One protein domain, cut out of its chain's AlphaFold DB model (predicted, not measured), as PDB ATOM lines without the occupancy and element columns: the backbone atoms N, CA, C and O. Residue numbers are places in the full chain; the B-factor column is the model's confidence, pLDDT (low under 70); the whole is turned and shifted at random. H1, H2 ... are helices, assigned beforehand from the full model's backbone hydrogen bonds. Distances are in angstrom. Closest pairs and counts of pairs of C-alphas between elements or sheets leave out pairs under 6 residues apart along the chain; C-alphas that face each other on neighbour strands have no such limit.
ATOM      1  N   ASP A 343     -14.118  35.993  51.033       77.88
ATOM      2  CA  ASP A 343     -13.180  37.023  51.505       77.88
ATOM      3  C   ASP A 343     -12.350  37.625  50.358       77.88
ATOM      4  O   ASP A 343     -12.101  38.832  50.302       77.88
ATOM      5  N   GLN A 344     -11.925  36.785  49.406       88.56
ATOM      6  CA  GLN A 344     -11.228  37.252  48.211       88.56
ATOM      7  C   GLN A 344     -12.152  38.089  47.322       88.56
ATOM      8  O   GLN A 344     -11.698  39.063  46.725       88.56
ATOM      9  N   PHE A 345     -13.436  37.742  47.238       82.38
ATOM     10  CA  PHE A 345     -14.425  38.501  46.480       82.38
ATOM     11  C   PHE A 345     -14.600  39.920  47.037       82.38
ATOM     12  O   PHE A 345     -14.569  40.882  46.263       82.38
ATOM     13  N   ASP A 346     -14.711  40.070  48.357       79.56
ATOM     14  CA  ASP A 346     -14.826  41.383  49.000       79.56
ATOM     15  C   ASP A 346     -13.570  42.233  48.755       79.56
ATOM     16  O   ASP A 346     -13.654  43.403  48.364       79.56
ATOM     17  N   ALA A 347     -12.386  41.624  48.883       89.75
ATOM     18  CA  ALA A 347     -11.119  42.294  48.605       89.75
ATOM     19  C   ALA A 347     -10.980  42.706  47.126       89.75
ATOM     20  O   ALA A 347     -10.504  43.807  46.829       89.75
ATOM     21  N   LEU A 348     -11.413  41.857  46.186       93.25
ATOM     22  CA  LEU A 348     -11.404  42.163  44.751       93.25
ATOM     23  C   LEU A 348     -12.391  43.273  44.403       93.25
ATOM     24  O   LEU A 348     -12.054  44.160  43.621       93.25
ATOM     25  N   SER A 349     -13.571  43.267  45.019       86.75
ATOM     26  CA  SER A 349     -14.567  44.327  44.861       86.75
ATOM     27  C   SER A 349     -14.008  45.676  45.321       86.75
ATOM     28  O   SER A 349     -14.087  46.659  44.580       86.75
ATOM     29  N   ALA A 350     -13.344  45.723  46.480       89.12
ATOM     30  CA  ALA A 350     -12.671  46.933  46.950       89.12
ATOM     31  C   ALA A 350     -11.543  47.384  45.997       89.12
ATOM     32  O   ALA A 350     -11.439  48.568  45.666       89.12
ATOM     33  N   ALA A 351     -10.728  46.443  45.505       93.38
ATOM     34  CA  ALA A 351      -9.657  46.732  44.552       93.38
ATOM     35  C   ALA A 351     -10.187  47.288  43.220       93.38
ATOM     36  O   ALA A 351      -9.566  48.182  42.638       93.38
ATOM     37  N   ILE A 352     -11.335  46.798  42.742       93.69
ATOM     38  CA  ILE A 352     -12.001  47.321  41.546       93.69
ATOM     39  C   ILE A 352     -12.389  48.784  41.750       93.69
ATOM     40  O   ILE A 352     -12.024  49.617  40.925       93.69
ATOM     41  N   GLN A 353     -13.061  49.125  42.852       88.75
ATOM     42  CA  GLN A 353     -13.514  50.503  43.088       88.75
ATOM     43  C   GLN A 353     -12.344  51.502  43.182       88.75
ATOM     44  O   GLN A 353     -12.387  52.577  42.573       88.75
ATOM     45  N   ASP A 354     -11.265  51.134  43.880       89.00
ATOM     46  CA  ASP A 354     -10.046  51.951  44.016       89.00
ATOM     47  C   ASP A 354      -9.359  52.221  42.661       89.00
ATOM     48  O   ASP A 354      -8.941  53.337  42.329       89.00
ATOM     49  N   THR A 355      -9.251  51.185  41.832       91.94
ATOM     50  CA  THR A 355      -8.479  51.255  40.584       91.94
ATOM     51  C   THR A 355      -9.288  51.790  39.403       91.94
ATOM     52  O   THR A 355      -8.717  52.453  38.534       91.94
ATOM     53  N   ALA A 356     -10.605  51.570  39.385       88.19
ATOM     54  CA  ALA A 356     -11.511  52.082  38.359       88.19
ATOM     55  C   ALA A 356     -11.698  53.606  38.453       88.19
ATOM     56  O   ALA A 356     -11.658  54.301  37.438       88.19
ATOM     57  N   SER A 357     -11.830  54.141  39.672       78.94
ATOM     58  CA  SER A 357     -12.022  55.579  39.912       78.94
ATOM     59  C   SER A 357     -10.771  56.418  39.619       78.94
ATOM     60  O   SER A 357     -10.869  57.541  39.128       78.94
ATOM     61  N   SER A 358      -9.579  55.869  39.872       66.25
ATOM     62  CA  SER A 358      -8.301  56.579  39.707       66.25
ATOM     63  C   SER A 358      -7.632  56.393  38.334       66.25
ATOM     64  O   SER A 358      -6.648  57.076  38.036       66.25
ATOM     65  N   GLY A 359      -8.134  55.469  37.505       56.62
ATOM     66  CA  GLY A 359      -7.526  55.057  36.233       56.62
ATOM     67  C   GLY A 359      -8.247  55.517  34.961       56.62
ATOM     68  O   GLY A 359      -7.689  55.358  33.879       56.62
ATOM     69  N   ALA A 360      -9.441  56.105  35.060       54.62
ATOM     70  CA  ALA A 360     -10.312  56.360  33.906       54.62
ATOM     71  C   ALA A 360      -9.700  57.263  32.812       54.62
ATOM     72  O   ALA A 360      -9.984  57.074  31.635       54.62
ATOM     73  N   SER A 361      -8.796  58.188  33.162       53.22
ATOM     74  CA  SER A 361      -8.090  59.031  32.181       53.22
ATOM     75  C   SER A 361      -6.861  58.363  31.537       53.22
ATOM     76  O   SER A 361      -6.236  58.949  30.657       53.22
ATOM     77  N   LYS A 362      -6.439  57.189  32.029       64.50
ATOM     78  CA  LYS A 362      -5.278  56.406  31.559       64.50
ATOM     79  C   LYS A 362      -5.558  54.910  31.755       64.50
ATOM     80  O   LYS A 362      -4.934  54.281  32.615       64.50
ATOM     81  N   GLN A 363      -6.491  54.378  30.964       66.06
ATOM     82  CA  GLN A 363      -7.009  53.001  31.014       66.06
ATOM     83  C   GLN A 363      -5.943  51.951  31.385       66.06
ATOM     84  O   GLN A 363      -6.066  51.294  32.421       66.06
ATOM     85  N   ASN A 364      -4.832  51.892  30.645       74.69
ATOM     86  CA  ASN A 364      -3.771  50.893  30.829       74.69
ATOM     87  C   ASN A 364      -3.159  50.927  32.242       74.69
ATOM     88  O   ASN A 364      -2.777  49.898  32.792       74.69
ATOM     89  N   SER A 365      -3.075  52.108  32.868       82.56
ATOM     90  CA  SER A 365      -2.543  52.234  34.229       82.56
ATOM     91  C   SER A 365      -3.524  51.749  35.295       82.56
ATOM     92  O   SER A 365      -3.066  51.301  36.349       82.56
ATOM     93  N   GLY A 366      -4.833  51.895  35.071       89.06
ATOM     94  CA  GLY A 366      -5.871  51.432  35.994       89.06
ATOM     95  C   GLY A 366      -5.967  49.910  35.982       89.06
ATOM     96  O   GLY A 366      -5.825  49.279  37.031       89.06
ATOM     97  N   VAL A 367      -6.079  49.336  34.782       92.75
ATOM     98  CA  VAL A 367      -6.149  47.886  34.555       92.75
ATOM     99  C   VAL A 367      -4.901  47.183  35.091       92.75
ATOM    100  O   VAL A 367      -5.014  46.218  35.841       92.75
ATOM    101  N   PHE A 368      -3.701  47.707  34.817       91.81
ATOM    102  CA  PHE A 368      -2.471  47.105  35.338       91.81
ATOM    103  C   PHE A 368      -2.371  47.179  36.870       91.81
ATOM    104  O   PHE A 368      -1.903  46.242  37.519       91.81
ATOM    105  N   ARG A 369      -2.832  48.276  37.490       91.81
ATOM    106  CA  ARG A 369      -2.873  48.373  38.959       91.81
ATOM    107  C   ARG A 369      -3.847  47.356  39.545       91.81
ATOM    108  O   ARG A 369      -3.514  46.723  40.546       91.81
ATOM    109  N   PHE A 370      -5.002  47.179  38.907       95.06
ATOM    110  CA  PHE A 370      -5.955  46.147  39.290       95.06
ATOM    111  C   PHE A 370      -5.345  44.750  39.164       95.06
ATOM    112  O   PHE A 370      -5.370  44.015  40.143       95.06
ATOM    113  N   ALA A 371      -4.692  44.426  38.043       95.69
ATOM    114  CA  ALA A 371      -4.019  43.141  37.833       95.69
ATOM    115  C   ALA A 371      -3.051  42.788  38.976       95.69
ATOM    116  O   ALA A 371      -3.059  41.671  39.488       95.69
ATOM    117  N   ARG A 372      -2.261  43.762  39.452       93.56
ATOM    118  CA  ARG A 372      -1.337  43.551  40.579       93.56
ATOM    119  C   ARG A 372      -2.054  43.221  41.885       93.56
ATOM    120  O   ARG A 372      -1.589  42.344  42.612       93.56
ATOM    121  N   LYS A 373      -3.155  43.912  42.194       94.50
ATOM    122  CA  LYS A 373      -3.986  43.612  43.373       94.50
ATOM    123  C   LYS A 373      -4.696  42.271  43.216       94.50
ATOM    124  O   LYS A 373      -4.747  41.497  44.162       94.50
ATOM    125  N   PHE A 374      -5.177  41.971  42.015       95.00
ATOM    126  CA  PHE A 374      -5.883  40.740  41.694       95.00
ATOM    127  C   PHE A 374      -5.004  39.516  41.968       95.00
ATOM    128  O   PHE A 374      -5.375  38.664  42.774       95.00
ATOM    129  N   VAL A 375      -3.792  39.478  41.405       93.94
ATOM    130  CA  VAL A 375      -2.841  38.381  41.654       93.94
ATOM    131  C   VAL A 375      -2.458  38.297  43.138       93.94
ATOM    132  O   VAL A 375      -2.277  37.200  43.657       93.94
ATOM    133  N   ALA A 376      -2.376  39.427  43.853       92.56
ATOM    134  CA  ALA A 376      -2.061  39.428  45.285       92.56
ATOM    135  C   ALA A 376      -3.179  38.814  46.137       92.56
ATOM    136  O   ALA A 376      -2.893  38.078  47.076       92.56
ATOM    137  N   ILE A 377      -4.437  39.113  45.806       93.62
ATOM    138  CA  ILE A 377      -5.613  38.625  46.536       93.62
ATOM    139  C   ILE A 377      -5.863  37.142  46.243       93.62
ATOM    140  O   ILE A 377      -6.155  36.367  47.155       93.62
ATOM    141  N   VAL A 378      -5.745  36.738  44.977       91.31
ATOM    142  CA  VAL A 378      -5.985  35.346  44.565       91.31
ATOM    143  C   VAL A 378      -4.824  34.440  44.975       91.31
ATOM    144  O   VAL A 378      -5.044  33.281  45.314       91.31
ATOM    145  N   GLY A 379      -3.594  34.960  44.983       88.19
ATOM    146  CA  GLY A 379      -2.386  34.225  45.364       88.19
ATOM    147  C   GLY A 379      -1.862  33.262  44.292       88.19
ATOM    148  O   GLY A 379      -0.742  32.769  44.411       88.19
ATOM    149  N   THR A 380      -2.632  33.023  43.231       86.56
ATOM    150  CA  THR A 380      -2.268  32.210  42.065       86.56
ATOM    151  C   THR A 380      -2.656  32.930  40.774       86.56
ATOM    152  O   THR A 380      -3.355  33.946  40.799       86.56
ATOM    153  N   THR A 381      -2.192  32.419  39.631       86.19
ATOM    154  CA  THR A 381      -2.637  32.902  38.319       86.19
ATOM    155  C   THR A 381      -4.117  32.551  38.127       86.19
ATOM    156  O   THR A 381      -4.448  31.362  38.132       86.19
ATOM    157  N   PRO A 382      -5.021  33.536  37.972       87.50
ATOM    158  CA  PRO A 382      -6.439  33.258  37.778       87.50
ATOM    159  C   PRO A 382      -6.691  32.582  36.422       87.50
ATOM    160  O   PRO A 382      -5.995  32.864  35.447       87.50
ATOM    161  N   SER A 383      -7.708  31.718  36.339       88.75
ATOM    162  CA  SER A 383      -8.118  31.130  35.056       88.75
ATOM    163  C   SER A 383      -8.655  32.207  34.103       88.75
ATOM    164  O   SER A 383      -9.180  33.221  34.572       88.75
ATOM    165  N   PRO A 384      -8.623  31.985  32.776       89.94
ATOM    166  CA  PRO A 384      -9.144  32.955  31.816       89.94
ATOM    167  C   PRO A 384     -10.580  33.413  32.085       89.94
ATOM    168  O   PRO A 384     -10.857  34.608  32.085       89.94
ATOM    169  N   SER A 385     -11.465  32.483  32.442       80.69
ATOM    170  CA  SER A 385     -12.855  32.785  32.808       80.69
ATOM    171  C   SER A 385     -12.978  33.684  34.045       80.69
ATOM    172  O   SER A 385     -13.860  34.540  34.124       80.69
ATOM    173  N   VAL A 386     -12.081  33.525  35.022       85.06
ATOM    174  CA  VAL A 386     -12.019  34.389  36.204       85.06
ATOM    175  C   VAL A 386     -11.490  35.771  35.813       85.06
ATOM    176  O   VAL A 386     -12.053  36.775  36.244       85.06
ATOM    177  N   VAL A 387     -10.465  35.848  34.960       93.31
ATOM    178  CA  VAL A 387      -9.943  37.128  34.452       93.31
ATOM    179  C   VAL A 387     -11.016  37.904  33.693       93.31
ATOM    180  O   VAL A 387     -11.235  39.076  33.994       93.31
ATOM    181  N   GLU A 388     -11.734  37.253  32.781       88.50
ATOM    182  CA  GLU A 388     -12.824  37.855  32.010       88.50
ATOM    183  C   GLU A 388     -13.918  38.420  32.921       88.50
ATOM    184  O   GLU A 388     -14.263  39.602  32.830       88.50
ATOM    185  N   LYS A 389     -14.397  37.616  33.879       86.38
ATOM    186  CA  LYS A 389     -15.423  38.026  34.847       86.38
ATOM    187  C   LYS A 389     -15.036  39.303  35.598       86.38
ATOM    188  O   LYS A 389     -15.812  40.258  35.647       86.38
ATOM    189  N   TYR A 390     -13.845  39.335  36.192       93.62
ATOM    190  CA  TYR A 390     -13.406  40.492  36.977       93.62
ATOM    191  C   TYR A 390     -12.949  41.667  36.102       93.62
ATOM    192  O   TYR A 390     -13.050  42.813  36.540       93.62
ATOM    193  N   GLY A 391     -12.535  41.418  34.858       93.88
ATOM    194  CA  GLY A 391     -12.315  42.456  33.851       93.88
ATOM    195  C   GLY A 391     -13.606  43.192  33.501       93.88
ATOM    196  O   GLY A 391     -13.629  44.422  33.502       93.88
ATOM    197  N   LEU A 392     -14.711  42.463  33.318       89.31
ATOM    198  CA  LEU A 392     -16.034  43.058  33.109       89.31
ATOM    199  C   LEU A 392     -16.538  43.815  34.344       89.31
ATOM    200  O   LEU A 392     -17.141  44.882  34.209       89.31
ATOM    201  N   PHE A 393     -16.272  43.319  35.556       88.75
ATOM    202  CA  PHE A 393     -16.605  44.060  36.780       88.75
ATOM    203  C   PHE A 393     -15.822  45.367  36.880       88.75
ATOM    204  O   PHE A 393     -16.402  46.414  37.177       88.75
ATOM    205  N   TRP A 394     -14.527  45.322  36.570       94.25
ATOM    206  CA  TRP A 394     -13.695  46.513  36.520       94.25
ATOM    207  C   TRP A 394     -14.198  47.513  35.474       94.25
ATOM    208  O   TRP A 394     -14.396  48.685  35.794       94.25
ATOM    209  N   PHE A 395     -14.496  47.047  34.257       92.19
ATOM    210  CA  PHE A 395     -15.087  47.857  33.188       92.19
ATOM    211  C   PHE A 395     -16.382  48.545  33.638       92.19
ATOM    212  O   PHE A 395     -16.536  49.756  33.480       92.19
ATOM    213  N   ASN A 396     -17.301  47.795  34.252       86.19
ATOM    214  CA  ASN A 396     -18.584  48.324  34.709       86.19
ATOM    215  C   ASN A 396     -18.442  49.389  35.804       86.19
ATOM    216  O   ASN A 396     -19.254  50.315  35.865       86.19
ATOM    217  N   ALA A 397     -17.419  49.281  36.652       85.44
ATOM    218  CA  ALA A 397     -17.081  50.324  37.611       85.44
ATOM    219  C   ALA A 397     -16.451  51.546  36.918       85.44
ATOM    220  O   ALA A 397     -16.833  52.681  37.203       85.44
ATOM    221  N   ALA A 398     -15.532  51.326  35.973       88.69
ATOM    222  CA  ALA A 398     -14.773  52.378  35.299       88.69
ATOM    223  C   ALA A 398     -15.608  53.200  34.303       88.69
ATOM    224  O   ALA A 398     -15.398  54.409  34.186       88.69
ATOM    225  N   ARG A 399     -16.605  52.594  33.641       87.38
ATOM    226  CA  ARG A 399     -17.475  53.286  32.668       87.38
ATOM    227  C   ARG A 399     -18.292  54.433  33.266       87.38
ATOM    228  O   ARG A 399     -18.762  55.304  32.543       87.38
ATOM    229  N   LYS A 400     -18.432  54.468  34.597       82.69
ATOM    230  CA  LYS A 400     -19.018  55.603  35.333       82.69
ATOM    231  C   LYS A 400     -18.192  56.887  35.175       82.69
ATOM    232  O   LYS A 400     -18.726  57.977  35.354       82.69
ATOM    233  N   PHE A 401     -16.905  56.753  34.860       82.44
ATOM    234  CA  PHE A 401     -15.935  57.844  34.776       82.44
ATOM    235  C   PHE A 401     -15.403  58.075  33.354       82.44
ATOM    236  O   PHE A 401     -14.849  59.139  33.086       82.44
ATOM    237  N   SER A 402     -15.548  57.102  32.450       80.94
ATOM    238  CA  SER A 402     -15.149  57.213  31.043       80.94
ATOM    239  C   SER A 402     -16.115  56.444  30.144       80.94
ATOM    240  O   SER A 402     -16.261  55.233  30.282       80.94
ATOM    241  N   SER A 403     -16.762  57.141  29.210       76.19
ATOM    242  CA  SER A 403     -17.701  56.548  28.248       76.19
ATOM    243  C   SER A 403     -17.027  55.781  27.110       76.19
ATOM    244  O   SER A 403     -17.703  55.021  26.424       76.19
ATOM    245  N   ASP A 404     -15.724  55.980  26.908       84.88
ATOM    246  CA  ASP A 404     -15.009  55.538  25.700       84.88
ATOM    247  C   ASP A 404     -14.331  54.170  25.876       84.88
ATOM    248  O   ASP A 404     -13.566  53.725  25.022       84.88
ATOM    249  N   LEU A 405     -14.578  53.508  27.007       86.44
ATOM    250  CA  LEU A 405     -14.032  52.187  27.288       86.44
ATOM    251  C   LEU A 405     -14.756  51.122  26.460       86.44
ATOM    252  O   LEU A 405     -15.983  51.120  26.363       86.44
ATOM    253  N   ASP A 406     -13.988  50.160  25.959       90.38
ATOM    254  CA  ASP A 406     -14.509  48.940  25.350       90.38
ATOM    255  C   ASP A 406     -14.292  47.751  26.305       90.38
ATOM    256  O   ASP A 406     -13.167  47.548  26.783       90.38
ATOM    257  N   PRO A 407     -15.335  46.960  26.619       90.81
ATOM    258  CA  PRO A 407     -15.221  45.856  27.569       90.81
ATOM    259  C   PRO A 407     -14.275  44.750  27.086       90.81
ATOM    260  O   PRO A 407     -13.547  44.183  27.902       90.81
ATOM    261  N   GLY A 408     -14.241  44.465  25.780       89.06
ATOM    262  CA  GLY A 408     -13.358  43.455  25.199       89.06
ATOM    263  C   GLY A 408     -11.891  43.873  25.280       89.06
ATOM    264  O   GLY A 408     -11.042  43.070  25.670       89.06
ATOM    265  N   ILE A 409     -11.596  45.149  25.005       92.19
ATOM    266  CA  ILE A 409     -10.242  45.702  25.167       92.19
ATOM    267  C   ILE A 409      -9.807  45.645  26.634       92.19
ATOM    268  O   ILE A 409      -8.695  45.205  26.913       92.19
ATOM    269  N   VAL A 410     -10.668  46.031  27.581       93.62
ATOM    270  CA  VAL A 410     -10.337  45.989  29.019       93.62
ATOM    271  C   VAL A 410     -10.002  44.572  29.481       93.62
ATOM    272  O   VAL A 410      -9.020  44.381  30.200       93.62
ATOM    273  N   VAL A 411     -10.785  43.572  29.071       94.38
ATOM    274  CA  VAL A 411     -10.518  42.168  29.415       94.38
ATOM    275  C   VAL A 411      -9.191  41.700  28.810       94.38
ATOM    276  O   VAL A 411      -8.366  41.126  29.523       94.38
ATOM    277  N   ALA A 412      -8.937  41.995  27.532       93.00
ATOM    278  CA  ALA A 412      -7.682  41.639  26.868       93.00
ATOM    279  C   ALA A 412      -6.460  42.307  27.527       93.00
ATOM    280  O   ALA A 412      -5.427  41.667  27.739       93.00
ATOM    281  N   GLU A 413      -6.579  43.579  27.909       94.31
ATOM    282  CA  GLU A 413      -5.540  44.294  28.652       94.31
ATOM    283  C   GLU A 413      -5.318  43.702  30.042       94.31
ATOM    284  O   GLU A 413      -4.174  43.624  30.488       94.31
ATOM    285  N   LEU A 414      -6.378  43.267  30.728       95.69
ATOM    286  CA  LEU A 414      -6.254  42.638  32.039       95.69
ATOM    287  C   LEU A 414      -5.516  41.300  31.948       95.69
ATOM    288  O   LEU A 414      -4.643  41.042  32.773       95.69
ATOM    289  N   HIS A 415      -5.808  40.493  30.928       95.06
ATOM    290  CA  HIS A 415      -5.057  39.273  30.632       95.06
ATOM    291  C   HIS A 415      -3.560  39.552  30.465       95.06
ATOM    292  O   HIS A 415      -2.741  39.033  31.224       95.06
ATOM    293  N   ALA A 416      -3.208  40.451  29.542       93.12
ATOM    294  CA  ALA A 416      -1.814  40.819  29.301       93.12
ATOM    295  C   ALA A 416      -1.143  41.431  30.547       93.12
ATOM    296  O   ALA A 416       0.049  41.230  30.807       93.12
ATOM    297  N   ALA A 417      -1.902  42.182  31.348       93.88
ATOM    298  CA  ALA A 417      -1.427  42.753  32.597       93.88
ATOM    299  C   ALA A 417      -1.122  41.673  33.645       93.88
ATOM    300  O   ALA A 417      -0.090  41.762  34.304       93.88
ATOM    301  N   ILE A 418      -1.971  40.652  33.789       94.19
ATOM    302  CA  ILE A 418      -1.752  39.535  34.720       94.19
ATOM    303  C   ILE A 418      -0.479  38.767  34.355       94.19
ATOM    304  O   ILE A 418       0.368  38.563  35.224       94.19
ATOM    305  N   ASP A 419      -0.273  38.459  33.073       89.19
ATOM    306  CA  ASP A 419       0.924  37.744  32.598       89.19
ATOM    307  C   ASP A 419       2.225  38.539  32.805       89.19
ATOM    308  O   ASP A 419       3.324  37.981  32.934       89.19
ATOM    309  N   SER A 420       2.114  39.867  32.867       85.56
ATOM    310  CA  SER A 420       3.229  40.777  33.132       85.56
ATOM    311  C   SER A 420       3.377  41.157  34.610       85.56
ATOM    312  O   SER A 420       4.372  41.794  34.980       85.56
ATOM    313  N   VAL A 421       2.468  40.728  35.498       88.81
ATOM    314  CA  VAL A 421       2.600  40.953  36.943       88.81
ATOM    315  C   VAL A 421       3.714  40.072  37.499       88.81
ATOM    316  O   VAL A 421       3.541  38.908  37.837       88.81
TER     317      VAL A 421
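AT A GLANCE: This is residues 343 to 421 of the 588 residues of an uncharacterized protein of Novipirellula galeiformis (UniProt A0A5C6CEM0). What shape does the backbone make? H1 and H2 form a hairpin, H3 packs on the end of H1, and H4 crosses H2 and H3 on the side away from H1. What builds it? The 79 printed residues hold helices H1 to H4, in chain order, and no named strand: all helix, mostly crossed, compact, radius of gyration of the C-alphas 11.0 A, spans 32 by 22 by 18 A.

IN THESE COORDINATES: Where is the longest helix? H1, residues 343 to 359, 24.3 A, begins at C-alpha (-13.180, 37.023, 51.505). And the others? H2 is 363 to 378, 22.3 A; H3 384 to 398, 20.5 A; H4 407 to 420, 19.9 A, ending at C-alpha (3.229, 40.777, 33.132).

HOW THE PARTS SIT: What touches H1? H2 does, opposite ways at a shallow tilt of 15 degrees, closest C-alphas Gly 359 and Gly 366, 4.0 A. Residues 352 to 359 alone touch H3, the same way at a steep tilt of 48 degrees, closest C-alphas Ala 356 and Ala 398, 4.5 A. Where is H4? It is apart from H1 and touches H2, closest C-alphas Phe 368 and Ala 417, 5.2 A, and H3, Gly 391 and Val 411, 4.8 A. Are backbones in range? Every O i to N i+4 pair is within hydrogen-bond range in H2, H3 and H4, and 12 of 13 in H1.

THE WHOLE: Is it continuous? The printed part has no cut, and no link is long. Where is confidence low? Residues 358 to 363 are under 70.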